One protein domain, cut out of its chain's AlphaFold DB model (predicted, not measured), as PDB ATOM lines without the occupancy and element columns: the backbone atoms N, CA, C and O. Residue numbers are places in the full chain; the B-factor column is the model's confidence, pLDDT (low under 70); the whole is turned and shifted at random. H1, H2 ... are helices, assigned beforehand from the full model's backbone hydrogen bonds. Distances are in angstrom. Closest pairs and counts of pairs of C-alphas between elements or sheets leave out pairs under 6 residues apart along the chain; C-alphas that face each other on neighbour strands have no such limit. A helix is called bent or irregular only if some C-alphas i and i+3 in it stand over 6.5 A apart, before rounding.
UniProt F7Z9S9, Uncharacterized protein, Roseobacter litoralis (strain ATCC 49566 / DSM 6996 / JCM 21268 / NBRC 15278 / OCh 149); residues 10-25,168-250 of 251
ATOM      1  N   SER A  10     -24.724 -29.622  -0.143       63.50
ATOM      2  CA  SER A  10     -24.303 -31.007   0.136       63.50
ATOM      3  C   SER A  10     -22.889 -31.103   0.732       63.50
ATOM      4  O   SER A  10     -22.643 -31.893   1.648       63.50
ATOM      5  N   ARG A  11     -21.954 -30.250   0.290       72.56
ATOM      6  CA  ARG A  11     -20.602 -30.185   0.870       72.56
ATOM      7  C   ARG A  11     -20.610 -29.634   2.290       72.56
ATOM      8  O   ARG A  11     -19.808 -30.089   3.101       72.56
ATOM      9  N   LEU A  12     -21.482 -28.670   2.582       69.00
ATOM     10  CA  LEU A  12     -21.599 -28.084   3.912       69.00
ATOM     11  C   LEU A  12     -22.181 -29.097   4.900       69.00
ATOM     12  O   LEU A  12     -21.581 -29.312   5.947       69.00
ATOM     13  N   THR A  13     -23.263 -29.791   4.533       71.75
ATOM     14  CA  THR A  13     -23.867 -30.847   5.364       71.75
ATOM     15  C   THR A  13     -22.884 -31.988   5.609       71.75
ATOM     16  O   THR A  13     -22.706 -32.419   6.744       71.75
ATOM     17  N   ARG A  14     -22.160 -32.429   4.569       75.69
ATOM     18  CA  ARG A  14     -21.127 -33.464   4.703       75.69
ATOM     19  C   ARG A  14     -19.989 -33.024   5.625       75.69
ATOM     20  O   ARG A  14     -19.546 -33.818   6.444       75.69
ATOM     21  N   ARG A  15     -19.520 -31.776   5.520       79.62
ATOM     22  CA  ARG A  15     -18.493 -31.231   6.425       79.62
ATOM     23  C   ARG A  15     -18.985 -31.159   7.863       79.62
ATOM     24  O   ARG A  15     -18.231 -31.521   8.752       79.62
ATOM     25  N   LEU A  16     -20.231 -30.743   8.076       76.25
ATOM     26  CA  LEU A  16     -20.829 -30.693   9.408       76.25
ATOM     27  C   LEU A  16     -20.887 -32.085  10.041       76.25
ATOM     28  O   LEU A  16     -20.422 -32.254  11.159       76.25
ATOM     29  N   ILE A  17     -21.358 -33.089   9.292       79.81
ATOM     30  CA  ILE A  17     -21.390 -34.485   9.751       79.81
ATOM     31  C   ILE A  17     -19.983 -34.966  10.116       79.81
ATOM     32  O   ILE A  17     -19.801 -35.556  11.175       79.81
ATOM     33  N   TRP A  18     -18.978 -34.683   9.281       79.81
ATOM     34  CA  TRP A  18     -17.594 -35.068   9.567       79.81
ATOM     35  C   TRP A  18     -17.010 -34.355  10.785       79.81
ATOM     36  O   TRP A  18     -16.311 -34.993  11.561       79.81
ATOM     37  N   ILE A  19     -17.299 -33.066  10.976       77.19
ATOM     38  CA  ILE A  19     -16.834 -32.307  12.144       77.19
ATOM     39  C   ILE A  19     -17.499 -32.841  13.417       77.19
ATOM     40  O   ILE A  19     -16.805 -33.077  14.399       77.19
ATOM     41  N   SER A  20     -18.810 -33.096  13.398       72.31
ATOM     42  CA  SER A  20     -19.525 -33.685  14.534       72.31
ATOM     43  C   SER A  20     -19.045 -35.103  14.846       72.31
ATOM     44  O   SER A  20     -18.813 -35.424  16.007       72.31
ATOM     45  N   ALA A  21     -18.834 -35.938  13.825       79.12
ATOM     46  CA  ALA A  21     -18.293 -37.284  14.000       79.12
ATOM     47  C   ALA A  21     -16.855 -37.253  14.539       79.12
ATOM     48  O   ALA A  21     -16.531 -38.001  15.453       79.12
ATOM     49  N   ALA A  22     -16.007 -36.360  14.024       78.88
ATOM     50  CA  ALA A  22     -14.642 -36.187  14.511       78.88
ATOM     51  C   ALA A  22     -14.615 -35.682  15.959       78.88
ATOM     52  O   ALA A  22     -13.836 -36.193  16.754       78.88
ATOM     53  N   ALA A  23     -15.487 -34.736  16.322       76.12
ATOM     54  CA  ALA A  23     -15.621 -34.264  17.696       76.12
ATOM     55  C   ALA A  23     -16.076 -35.388  18.638       76.12
ATOM     56  O   ALA A  23     -15.526 -35.531  19.726       76.12
ATOM     57  N   LEU A  24     -17.032 -36.222  18.216       76.50
ATOM     58  CA  LEU A  24     -17.481 -37.376  18.996       76.50
ATOM     59  C   LEU A  24     -16.346 -38.390  19.198       76.50
ATOM     60  O   LEU A  24     -16.074 -38.789  20.325       76.50
ATOM     61  N   ILE A  25     -15.652 -38.759  18.119       81.69
ATOM     62  CA  ILE A  25     -14.522 -39.696  18.168       81.69
ATOM     63  C   ILE A  25     -13.397 -39.140  19.043       81.69
ATOM     64  O   ILE A  25     -12.841 -39.884  19.839       81.69
ATOM     65  N   VAL A 168     -17.868 -37.014  29.211       74.62
ATOM     66  CA  VAL A 168     -18.183 -37.067  27.766       74.62
ATOM     67  C   VAL A 168     -19.562 -36.512  27.484       74.62
ATOM     68  O   VAL A 168     -19.703 -35.553  26.727       74.62
ATOM     69  N   LEU A 169     -20.604 -37.125  28.052       76.75
ATOM     70  CA  LEU A 169     -21.960 -36.825  27.606       76.75
ATOM     71  C   LEU A 169     -22.392 -35.432  28.060       76.75
ATOM     72  O   LEU A 169     -22.849 -34.636  27.241       76.75
ATOM     73  N   ARG A 170     -22.206 -35.114  29.344       81.19
ATOM     74  CA  ARG A 170     -22.652 -33.851  29.937       81.19
ATOM     75  C   ARG A 170     -22.053 -32.618  29.231       81.19
ATOM     76  O   ARG A 170     -22.830 -31.711  28.936       81.19
ATOM     77  N   PRO A 171     -20.757 -32.572  28.858       78.00
ATOM     78  CA  PRO A 171     -20.214 -31.468  28.059       78.00
ATOM     79  C   PRO A 171     -20.698 -31.434  26.600       78.00
ATOM     80  O   PRO A 171     -20.786 -30.361  26.002       78.00
ATOM     81  N   VAL A 172     -21.012 -32.590  26.005       77.81
ATOM     82  CA  VAL A 172     -21.449 -32.685  24.599       77.81
ATOM     83  C   VAL A 172     -22.921 -32.300  24.424       77.81
ATOM     84  O   VAL A 172     -23.271 -31.726  23.388       77.81
ATOM     85  N   LEU A 173     -23.775 -32.556  25.421       80.31
ATOM     86  CA  LEU A 173     -25.222 -32.304  25.358       80.31
ATOM     87  C   LEU A 173     -25.591 -30.879  24.902       80.31
ATOM     88  O   LEU A 173     -26.330 -30.773  23.925       80.31
ATOM     89  N   PRO A 174     -25.033 -29.787  25.465       82.75
ATOM     90  CA  PRO A 174     -25.370 -28.435  25.014       82.75
ATOM     91  C   PRO A 174     -25.059 -28.203  23.533       82.75
ATOM     92  O   PRO A 174     -25.812 -27.543  22.816       82.75
ATOM     93  N   THR A 175     -23.950 -28.768  23.048       79.50
ATOM     94  CA  THR A 175     -23.570 -28.664  21.633       79.50
ATOM     95  C   THR A 175     -24.559 -29.425  20.758       79.50
ATOM     96  O   THR A 175     -24.964 -28.926  19.706       79.50
ATOM     97  N   LEU A 176     -24.971 -30.616  21.199       77.56
ATOM     98  CA  LEU A 176     -25.974 -31.428  20.521       77.56
ATOM     99  C   LEU A 176     -27.324 -30.699  20.456       77.56
ATOM    100  O   LEU A 176     -27.920 -30.633  19.382       77.56
ATOM    101  N   ASP A 177     -27.763 -30.093  21.557       79.75
ATOM    102  CA  ASP A 177     -29.021 -29.347  21.643       79.75
ATOM    103  C   ASP A 177     -29.030 -28.140  20.704       79.75
ATOM    104  O   ASP A 177     -29.997 -27.921  19.972       79.75
ATOM    105  N   ILE A 178     -27.927 -27.387  20.650       82.19
ATOM    106  CA  ILE A 178     -27.775 -26.266  19.714       82.19
ATOM    107  C   ILE A 178     -27.808 -26.765  18.267       82.19
ATOM    108  O   ILE A 178     -28.460 -26.157  17.414       82.19
ATOM    109  N   LEU A 179     -27.126 -27.875  17.972       81.81
ATOM    110  CA  LEU A 179     -27.069 -28.444  16.629       81.81
ATOM    111  C   LEU A 179     -28.452 -28.922  16.168       81.81
ATOM    112  O   LEU A 179     -28.915 -28.540  15.092       81.81
ATOM    113  N   ILE A 180     -29.121 -29.731  16.992       78.56
ATOM    114  CA  ILE A 180     -30.459 -30.265  16.726       78.56
ATOM    115  C   ILE A 180     -31.459 -29.114  16.630       78.56
ATOM    116  O   ILE A 180     -32.215 -29.043  15.661       78.56
ATOM    117  N   GLY A 181     -31.423 -28.171  17.573       82.12
ATOM    118  CA  GLY A 181     -32.271 -26.983  17.569       82.12
ATOM    119  C   GLY A 181     -32.088 -26.154  16.299       82.12
ATOM    120  O   GLY A 181     -33.067 -25.803  15.641       82.12
ATOM    121  N   GLY A 182     -30.843 -25.915  15.885       82.88
ATOM    122  CA  GLY A 182     -30.526 -25.206  14.648       82.88
ATOM    123  C   GLY A 182     -31.045 -25.923  13.400       82.88
ATOM    124  O   GLY A 182     -31.631 -25.286  12.520       82.88
ATOM    125  N   VAL A 183     -30.888 -27.249  13.325       79.56
ATOM    126  CA  VAL A 183     -31.407 -28.062  12.213       79.56
ATOM    127  C   VAL A 183     -32.936 -28.037  12.182       79.56
ATOM    128  O   VAL A 183     -33.510 -27.795  11.121       79.56
ATOM    129  N   LEU A 184     -33.606 -28.212  13.323       78.00
ATOM    130  CA  LEU A 184     -35.068 -28.177  13.415       78.00
ATOM    131  C   LEU A 184     -35.637 -26.804  13.044       78.00
ATOM    132  O   LEU A 184     -36.604 -26.728  12.285       78.00
ATOM    133  N   LEU A 185     -35.028 -25.718  13.529       84.44
ATOM    134  CA  LEU A 185     -35.413 -24.353  13.161       84.44
ATOM    135  C   LEU A 185     -35.259 -24.120  11.661       84.44
ATOM    136  O   LEU A 185     -36.139 -23.530  11.033       84.44
ATOM    137  N   ARG A 186     -34.170 -24.616  11.072       79.38
ATOM    138  CA  ARG A 186     -33.932 -24.501   9.637       79.38
ATOM    139  C   ARG A 186     -34.944 -25.296   8.821       79.38
ATOM    140  O   ARG A 186     -35.529 -24.729   7.910       79.38
ATOM    141  N   ILE A 187     -35.208 -26.553   9.181       77.44
ATOM    142  CA  ILE A 187     -36.233 -27.380   8.527       77.44
ATOM    143  C   ILE A 187     -37.597 -26.691   8.605       77.44
ATOM    144  O   ILE A 187     -38.273 -26.563   7.591       77.44
ATOM    145  N   ARG A 188     -37.988 -26.186   9.783       79.19
ATOM    146  CA  ARG A 188     -39.244 -25.437   9.942       79.19
ATOM    147  C   ARG A 188     -39.292 -24.214   9.041       79.19
ATOM    148  O   ARG A 188     -40.302 -23.990   8.383       79.19
ATOM    149  N   ARG A 189     -38.211 -23.435   8.996       79.12
ATOM    150  CA  ARG A 189     -38.136 -22.235   8.158       79.12
ATOM    151  C   ARG A 189     -38.218 -22.572   6.672       79.12
ATOM    152  O   ARG A 189     -38.912 -21.876   5.943       79.12
ATOM    153  N   ASP A 190     -37.541 -23.629   6.243       77.69
ATOM    154  CA  ASP A 190     -37.458 -24.020   4.838       77.69
ATOM    155  C   ASP A 190     -38.753 -24.715   4.363       77.69
ATOM    156  O   ASP A 190     -39.127 -24.584   3.200       77.69
ATOM    157  N   LEU A 191     -39.485 -25.398   5.256       79.94
ATOM    158  CA  LEU A 191     -40.777 -26.034   4.954       79.94
ATOM    159  C   LEU A 191     -41.988 -25.108   5.117       79.94
ATOM    160  O   LEU A 191     -43.043 -25.403   4.555       79.94
ATOM    161  N   ARG A 192     -41.866 -23.996   5.854       76.88
ATOM    162  CA  ARG A 192     -42.970 -23.045   6.061       76.88
ATOM    163  C   ARG A 192     -43.618 -22.587   4.740       76.88
ATOM    164  O   ARG A 192     -44.834 -22.720   4.634       76.88
ATOM    165  N   PRO A 193     -42.865 -22.173   3.702       72.69
ATOM    166  CA  PRO A 193     -43.464 -21.727   2.445       72.69
ATOM    167  C   PRO A 193     -44.212 -22.846   1.707       72.69
ATOM    168  O   PRO A 193     -45.205 -22.589   1.035       72.69
ATOM    169  N   VAL A 194     -43.764 -24.099   1.848       75.38
ATOM    170  CA  VAL A 194     -44.444 -25.270   1.265       75.38
ATOM    171  C   VAL A 194     -45.764 -25.532   1.983       75.38
ATOM    172  O   VAL A 194     -46.774 -25.797   1.336       75.38
ATOM    173  N   ALA A 195     -45.774 -25.437   3.316       78.94
ATOM    174  CA  ALA A 195     -46.989 -25.585   4.110       78.94
ATOM    175  C   ALA A 195     -48.018 -24.489   3.784       78.94
ATOM    176  O   ALA A 195     -49.205 -24.786   3.659       78.94
ATOM    177  N   GLU A 196     -47.559 -23.252   3.593       77.12
ATOM    178  CA  GLU A 196     -48.404 -22.127   3.186       77.12
ATOM    179  C   GLU A 196     -48.936 -22.287   1.757       77.12
ATOM    180  O   GLU A 196     -50.134 -22.131   1.540       77.12
ATOM    181  N   ALA A 197     -48.097 -22.695   0.799       71.75
ATOM    182  CA  ALA A 197     -48.531 -22.975  -0.572       71.75
ATOM    183  C   ALA A 197     -49.552 -24.124  -0.634       71.75
ATOM    184  O   ALA A 197     -50.532 -24.051  -1.370       71.75
ATOM    185  N   ALA A 198     -49.362 -25.172   0.176       75.31
ATOM    186  CA  ALA A 198     -50.330 -26.258   0.315       75.31
ATOM    187  C   ALA A 198     -51.633 -25.803   0.998       75.31
ATOM    188  O   ALA A 198     -52.699 -26.344   0.713       75.31
ATOM    189  N   GLY A 199     -51.562 -24.825   1.909       78.12
ATOM    190  CA  GLY A 199     -52.724 -24.130   2.466       78.12
ATOM    191  C   GLY A 199     -53.507 -23.393   1.385       78.12
ATOM    192  O   GLY A 199     -54.664 -23.727   1.155       78.12
ATOM    193  N   TRP A 200     -52.841 -22.493   0.660       74.94
ATOM    194  CA  TRP A 200     -53.433 -21.725  -0.437       74.94
ATOM    195  C   TRP A 200     -54.061 -22.619  -1.510       74.94
ATOM    196  O   TRP A 200     -55.202 -22.403  -1.903       74.94
ATOM    197  N   ALA A 201     -53.376 -23.690  -1.925       71.31
ATOM    198  CA  ALA A 201     -53.898 -24.612  -2.933       71.31
ATOM    199  C   ALA A 201     -55.216 -25.295  -2.514       71.31
ATOM    200  O   ALA A 201     -56.022 -25.638  -3.375       71.31
ATOM    201  N   ARG A 202     -55.462 -25.480  -1.207       74.88
ATOM    202  CA  ARG A 202     -56.728 -26.032  -0.686       74.88
ATOM    203  C   ARG A 202     -57.879 -25.024  -0.692       74.88
ATOM    204  O   ARG A 202     -59.029 -25.431  -0.563       74.88
ATOM    205  N   GLU A 203     -57.582 -23.737  -0.824       73.94
ATOM    206  CA  GLU A 203     -58.570 -22.653  -0.829       73.94
ATOM    207  C   GLU A 203     -59.001 -22.241  -2.245       73.94
ATOM    208  O   GLU A 203     -59.889 -21.400  -2.395       73.94
ATOM    209  N   ILE A 204     -58.422 -22.848  -3.288       67.81
ATOM    210  CA  ILE A 204     -58.811 -22.612  -4.682       67.81
ATOM    211  C   ILE A 204     -60.150 -23.304  -4.957       67.81
ATOM    212  O   ILE A 204     -60.251 -24.530  -4.920       67.81
ATOM    213  N   TRP A 205     -61.169 -22.505  -5.281       64.44
ATOM    214  CA  TRP A 205     -62.499 -22.963  -5.687       64.44
ATOM    215  C   TRP A 205     -62.879 -22.369  -7.054       64.44
ATOM    216  O   TRP A 205     -62.508 -21.226  -7.320       64.44
ATOM    217  N   PRO A 206     -63.654 -23.080  -7.901       59.97
ATOM    218  CA  PRO A 206     -63.977 -22.646  -9.269       59.97
ATOM    219  C   PRO A 206     -64.691 -21.289  -9.393       59.97
ATOM    220  O   PRO A 206     -64.604 -20.650 -10.436       59.97
ATOM    221  N   ASP A 207     -65.389 -20.851  -8.342       59.03
ATOM    222  CA  ASP A 207     -66.201 -19.625  -8.342       59.03
ATOM    223  C   ASP A 207     -65.568 -18.466  -7.547       59.03
ATOM    224  O   ASP A 207     -66.227 -17.461  -7.275       59.03
ATOM    225  N   LYS A 208     -64.287 -18.577  -7.168       57.19
ATOM    226  CA  LYS A 208     -63.534 -17.492  -6.521       57.19
ATOM    227  C   LYS A 208     -62.351 -17.051  -7.390       57.19
ATOM    228  O   LYS A 208     -61.574 -17.907  -7.806       57.19
ATOM    229  N   PRO A 209     -62.149 -15.736  -7.606       55.91
ATOM    230  CA  PRO A 209     -60.896 -15.231  -8.152       55.91
ATOM    231  C   PRO A 209     -59.748 -15.654  -7.230       55.91
ATOM    232  O   PRO A 209     -59.791 -15.386  -6.028       55.91
ATOM    233  N   SER A 210     -58.754 -16.358  -7.767       57.00
ATOM    234  CA  SER A 210     -57.562 -16.734  -7.012       57.00
ATOM    235  C   SER A 210     -56.568 -15.578  -7.030       57.00
ATOM    236  O   SER A 210     -56.024 -15.255  -8.087       57.00
ATOM    237  N   ASP A 211     -56.294 -14.982  -5.873       61.66
ATOM    238  CA  ASP A 211     -55.154 -14.078  -5.738       61.66
ATOM    239  C   ASP A 211     -53.847 -14.868  -5.904       61.66
ATOM    240  O   ASP A 211     -53.716 -16.003  -5.427       61.66
ATOM    241  N   LEU A 212     -52.873 -14.266  -6.597       61.72
ATOM    242  CA  LEU A 212     -51.548 -14.853  -6.802       61.72
ATOM    243  C   LEU A 212     -50.892 -15.125  -5.444       61.72
ATOM    244  O   LEU A 212     -50.811 -14.230  -4.601       61.72
ATOM    245  N   PHE A 213     -50.378 -16.341  -5.245       61.62
ATOM    246  CA  PHE A 213     -49.644 -16.689  -4.031       61.62
ATOM    247  C   PHE A 213     -48.371 -15.834  -3.923       61.62
ATOM    248  O   PHE A 213     -47.374 -16.087  -4.602       61.62
ATOM    249  N   GLN A 214     -48.407 -14.804  -3.076       63.28
ATOM    250  CA  GLN A 214     -47.258 -13.954  -2.779       63.28
ATOM    251  C   GLN A 214     -46.628 -14.400  -1.467       63.28
ATOM    252  O   GLN A 214     -47.283 -14.451  -0.429       63.28
ATOM    253  N   HIS A 215     -45.340 -14.726  -1.518       61.59
ATOM    254  CA  HIS A 215     -44.575 -15.081  -0.335       61.59
ATOM    255  C   HIS A 215     -43.286 -14.267  -0.302       61.59
ATOM    256  O   HIS A 215     -42.586 -14.164  -1.315       61.59
ATOM    257  N   ASP A 216     -42.962 -13.706   0.860       57.91
ATOM    258  CA  ASP A 216     -41.747 -12.920   1.032       57.91
ATOM    259  C   ASP A 216     -40.523 -13.842   1.058       57.91
ATOM    260  O   ASP A 216     -40.291 -14.607   1.996       57.91
ATOM    261  N   ASN A 217     -39.713 -13.738   0.002       58.81
ATOM    262  CA  ASN A 217     -38.377 -14.329  -0.113       58.81
ATOM    263  C   ASN A 217     -38.298 -15.882  -0.020       58.81
ATOM    264  O   ASN A 217     -37.518 -16.413   0.777       58.81
ATOM    265  N   PRO A 218     -39.063 -16.644  -0.831       62.56
ATOM    266  CA  PRO A 218     -38.962 -18.104  -0.874       62.56
ATOM    267  C   PRO A 218     -37.617 -18.584  -1.446       62.56
ATOM    268  O   PRO A 218     -36.990 -17.920  -2.276       62.56
ATOM    269  N   LEU A 219     -37.193 -19.791  -1.044       61.16
ATOM    270  CA  LEU A 219     -36.095 -20.507  -1.706       61.16
ATOM    271  C   LEU A 219     -36.406 -20.665  -3.204       61.16
ATOM    272  O   LEU A 219     -37.564 -20.840  -3.589       61.16
ATOM    273  N   ALA A 220     -35.378 -20.597  -4.053       67.25
ATOM    274  CA  ALA A 220     -35.541 -20.521  -5.508       67.25
ATOM    275  C   ALA A 220     -36.327 -21.710  -6.086       67.25
ATOM    276  O   ALA A 220     -37.120 -21.540  -7.011       67.25
ATOM    277  N   GLU A 221     -36.134 -22.904  -5.525       64.56
ATOM    278  CA  GLU A 221     -36.840 -24.120  -5.918       64.56
ATOM    279  C   GLU A 221     -38.333 -24.043  -5.576       64.56
ATOM    280  O   GLU A 221     -39.173 -24.384  -6.408       64.56
ATOM    281  N   ILE A 222     -38.668 -23.531  -4.387       65.25
ATOM    282  CA  ILE A 222     -40.058 -23.355  -3.953       65.25
ATOM    283  C   ILE A 222     -40.733 -22.291  -4.816       65.25
ATOM    284  O   ILE A 222     -41.822 -22.542  -5.316       65.25
ATOM    285  N   LYS A 223     -40.054 -21.165  -5.073       69.12
ATOM    286  CA  LYS A 223     -40.540 -20.102  -5.963       69.12
ATOM    287  C   LYS A 223     -40.894 -20.637  -7.351       69.12
ATOM    288  O   LYS A 223     -41.951 -20.323  -7.880       69.12
ATOM    289  N   ASN A 224     -40.020 -21.455  -7.939       68.94
ATOM    290  CA  ASN A 224     -40.267 -22.033  -9.260       68.94
ATOM    291  C   ASN A 224     -41.500 -22.945  -9.269       68.94
ATOM    292  O   ASN A 224     -42.240 -22.948 -10.254       68.94
ATOM    293  N   LEU A 225     -41.719 -23.707  -8.193       71.50
ATOM    294  CA  LEU A 225     -42.888 -24.568  -8.050       71.50
ATOM    295  C   LEU A 225     -44.172 -23.741  -7.900       71.50
ATOM    296  O   LEU A 225     -45.119 -23.976  -8.648       71.50
ATOM    297  N   THR A 226     -44.204 -22.751  -7.003       69.00
ATOM    298  CA  THR A 226     -45.378 -21.878  -6.839       69.00
ATOM    299  C   THR A 226     -45.670 -21.061  -8.094       69.00
ATOM    300  O   THR A 226     -46.824 -21.005  -8.508       69.00
ATOM    301  N   ASP A 227     -44.653 -20.534  -8.783       70.44
ATOM    302  CA  ASP A 227     -44.819 -19.827 -10.063       70.44
ATOM    303  C   ASP A 227     -45.371 -20.749 -11.169       70.44
ATOM    304  O   ASP A 227     -46.109 -20.318 -12.058       70.44
ATOM    305  N   ALA A 228     -44.986 -22.030 -11.179       75.06
ATOM    306  CA  ALA A 228     -45.513 -23.004 -12.135       75.06
ATOM    307  C   ALA A 228     -46.980 -23.350 -11.842       75.06
ATOM    308  O   ALA A 228     -47.788 -23.372 -12.771       75.06
ATOM    309  N   VAL A 229     -47.325 -23.564 -10.569       75.06
ATOM    310  CA  VAL A 229     -48.704 -23.836 -10.141       75.06
ATOM    311  C   VAL A 229     -49.604 -22.638 -10.432       75.06
ATOM    312  O   VAL A 229     -50.654 -22.814 -11.040       75.06
ATOM    313  N   SER A 230     -49.169 -21.421 -10.097       70.94
ATOM    314  CA  SER A 230     -49.932 -20.198 -10.363       70.94
ATOM    315  C   SER A 230     -50.259 -20.050 -11.850       70.94
ATOM    316  O   SER A 230     -51.414 -19.863 -12.217       70.94
ATOM    317  N   ARG A 231     -49.266 -20.249 -12.727       76.69
ATOM    318  CA  ARG A 231     -49.476 -20.194 -14.183       76.69
ATOM    319  C   ARG A 231     -50.434 -21.268 -14.694       76.69
ATOM    320  O   ARG A 231     -51.153 -21.024 -15.659       76.69
ATOM    321  N   ALA A 232     -50.423 -22.458 -14.095       76.44
ATOM    322  CA  ALA A 232     -51.349 -23.522 -14.468       76.44
ATOM    323  C   ALA A 232     -52.795 -23.174 -14.077       76.44
ATOM    324  O   ALA A 232     -53.702 -23.388 -14.879       76.44
ATOM    325  N   VAL A 233     -52.994 -22.588 -12.890       75.38
ATOM    326  CA  VAL A 233     -54.306 -22.122 -12.407       75.38
ATOM    327  C   VAL A 233     -54.832 -20.973 -13.268       75.38
ATOM    328  O   VAL A 233     -55.966 -21.043 -13.737       75.38
ATOM    329  N   ASP A 234     -54.000 -19.972 -13.569       76.12
ATOM    330  CA  ASP A 234     -54.382 -18.849 -14.438       76.12
ATOM    331  C   ASP A 234     -54.817 -19.333 -15.824       76.12
ATOM    332  O   ASP A 234     -55.813 -18.868 -16.386       76.12
ATOM    333  N   ARG A 235     -54.094 -20.317 -16.371       79.50
ATOM    334  CA  ARG A 235     -54.426 -20.913 -17.664       79.50
ATOM    335  C   ARG A 235     -55.770 -21.640 -17.623       79.50
ATOM    336  O   ARG A 235     -56.585 -21.411 -18.513       79.50
ATOM    337  N   LEU A 236     -56.021 -22.441 -16.589       80.62
ATOM    338  CA  LEU A 236     -57.305 -23.117 -16.372       80.62
ATOM    339  C   LEU A 236     -58.467 -22.123 -16.275       80.62
ATOM    340  O   LEU A 236     -59.465 -22.291 -16.972       80.62
ATOM    341  N   ASN A 237     -58.318 -21.054 -15.487       77.94
ATOM    342  CA  ASN A 237     -59.335 -20.007 -15.372       77.94
ATOM    343  C   ASN A 237     -59.598 -19.324 -16.722       77.94
ATOM    344  O   ASN A 237     -60.753 -19.123 -17.098       77.94
ATOM    345  N   SER A 238     -58.542 -19.028 -17.489       78.88
ATOM    346  CA  SER A 238     -58.680 -18.408 -18.813       78.88
ATOM    347  C   SER A 238     -59.397 -19.310 -19.827       78.88
ATOM    348  O   SER A 238     -60.222 -18.830 -20.609       78.88
ATOM    349  N   GLU A 239     -59.135 -20.621 -19.796       85.19
ATOM    350  CA  GLU A 239     -59.811 -21.594 -20.656       85.19
ATOM    351  C   GLU A 239     -61.287 -21.735 -20.255       85.19
ATOM    352  O   GLU A 239     -62.157 -21.660 -21.126       85.19
ATOM    353  N   LEU A 240     -61.584 -21.801 -18.955       80.69
ATOM    354  CA  LEU A 240     -62.945 -21.920 -18.427       80.69
ATOM    355  C   LEU A 240     -63.802 -20.675 -18.722       80.69
ATOM    356  O   LEU A 240     -64.968 -20.787 -19.098       80.69
ATOM    357  N   GLU A 241     -63.227 -19.471 -18.635       79.56
ATOM    358  CA  GLU A 241     -63.894 -18.242 -19.087       79.56
ATOM    359  C   GLU A 241     -64.128 -18.213 -20.601       79.56
ATOM    360  O   GLU A 241     -65.124 -17.652 -21.073       79.56
ATOM    361  N   SER A 242     -63.194 -18.758 -21.384       80.50
ATOM    362  CA  SER A 242     -63.340 -18.833 -22.838       80.50
ATOM    363  C   SER A 242     -64.465 -19.793 -23.234       80.50
ATOM    364  O   SER A 242     -65.236 -19.491 -24.146       80.50
ATOM    365  N   GLU A 243     -64.610 -20.899 -22.505       79.62
ATOM    366  CA  GLU A 243     -65.677 -21.874 -22.691       79.62
ATOM    367  C   GLU A 243     -67.032 -21.289 -22.282       79.62
ATOM    368  O   GLU A 243     -67.943 -21.281 -23.108       79.62
ATOM    369  N   LYS A 244     -67.129 -20.667 -21.092       77.31
ATOM    370  CA  LYS A 244     -68.338 -19.951 -20.633       77.31
ATOM    371  C   LYS A 244     -68.822 -18.930 -21.670       77.31
ATOM    372  O   LYS A 244     -70.012 -18.889 -21.986       77.31
ATOM    373  N   ARG A 245     -67.905 -18.138 -22.246       79.31
ATOM    374  CA  ARG A 245     -68.225 -17.175 -23.316       79.31
ATOM    375  C   ARG A 245     -68.720 -17.856 -24.592       79.31
ATOM    376  O   ARG A 245     -69.705 -17.402 -25.162       79.31
ATOM    377  N   ARG A 246     -68.089 -18.949 -25.034       76.00
ATOM    378  CA  ARG A 246     -68.550 -19.698 -26.220       76.00
ATOM    379  C   ARG A 246     -69.946 -20.277 -26.025       76.00
ATOM    380  O   ARG A 246     -70.765 -20.150 -26.929       76.00
ATOM    381  N   THR A 247     -70.240 -20.854 -24.862       78.00
ATOM    382  CA  THR A 247     -71.585 -21.363 -24.554       78.00
ATOM    383  C   THR A 247     -72.630 -20.252 -24.467       78.00
ATOM    384  O   THR A 247     -73.760 -20.465 -24.889       78.00
ATOM    385  N   ALA A 248     -72.265 -19.054 -23.998       74.06
ATOM    386  CA  ALA A 248     -73.177 -17.909 -23.937       74.06
ATOM    387  C   ALA A 248     -73.513 -17.308 -25.317       74.06
ATOM    388  O   ALA A 248     -74.568 -16.707 -25.467       74.06
ATOM    389  N   HIS A 249     -72.641 -17.468 -26.319       68.50
ATOM    390  CA  HIS A 249     -72.885 -17.031 -27.704       68.50
ATOM    391  C   HIS A 249     -73.579 -18.089 -28.581       68.50
ATOM    392  O   HIS A 249     -73.907 -17.798 -29.729       68.50
ATOM    393  N   ALA A 250     -73.751 -19.315 -28.077       63.25
ATOM    394  CA  ALA A 250     -74.396 -20.422 -28.786       63.25
ATOM    395  C   ALA A 250     -75.895 -20.583 -28.446       63.25
ATOM    396  O   ALA A 250     -76.554 -21.441 -29.035       63.25
TER     397      ALA A 250
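What this domain is: This is residues 10 to 25 and 168 to 250 of the 251 residues of an uncharacterized protein of Roseobacter litoralis (strain ATCC 49566 / DSM 6996 / JCM 21268 / NBRC 15278 / OCh 149) (UniProt F7Z9S9). The model is a long, thin rod of helices with few contacts between them, in which the bent helix H2 makes one half of the length and H3 makes much of the other. H1 is a short helix near H2a, the first arm of H2, at one end; past H2b, the second arm, residues 203 to 219 fold back along the rod, and H3 then sets out beside H2b and runs the same way, with residues 241 to 250 sticking out at the far end. The printed part has 99 residues with three named helices, in the order H1, H2, H3, and no named strand; its class is all helix. It is extended, with a radius of gyration of the C-alphas of 22.9 A, and spans 81 by 23 by 18 A.

How they stand to each other: H1, residues 10 to 25, and H2a, residues 168 to 190, are near each other, with 8 pairs of C-alphas within 10 A and the closest pair 8.3 A apart. Residues 10 to 15 of H1 stand free, and so do residues 180 to 188 of H2a. H2b, residues 193 to 202, stands at a steep tilt of 41 degrees to H2a. H3, residues 220 to 248, and H2b only just touch, with 3 pairs of C-alphas within 8 A; the closest C-alphas are those of Val 194 and Ile 222, 7.1 A apart. H3 touches H2b with residues 222 to 226 alone. The two run the same way at a shallow tilt of 16 degrees. H1 is apart from H2b and from H3, and H2a is apart from H3. In H1, H2b and H3 every O i to N i+4 pair is within hydrogen-bond range; in H2a, 17 of 19 are.

Where its parts are: H1 begins at C-alpha 10, at (-24.303, -31.007, 0.136), and is 22.3 A long. By its hydrogen bonds H2, residues 168 to 202, was assigned as one helix, but it is bent: C-alphas 190 and 193 are 6.9 A apart. H2a measures 32.7 A from C-alpha 168, at (-18.183, -37.067, 27.766), to C-alpha 190; it is irregular, with C-alphas 171 and 174 6.7 A apart, and has a kink of 32 degrees near residue 175. H2b measures 14.3 A. H3 measures 42.0 A and ends at C-alpha 248, at (-73.177, -17.909, -23.937).

The domain as a whole: The two C-alphas farthest apart are those of Val 168 and Ala 250, at 81.5 A. Residues 26 to 167 are not printed, and C-alphas 25 and 168 are 10.6 A apart across this cut. The link from H2 to H3, 17 residues, is long. The mean pLDDT of the printed part is 73.8; residues 10, 12, 204 to 224, 226 and 249 to 250 are under 70.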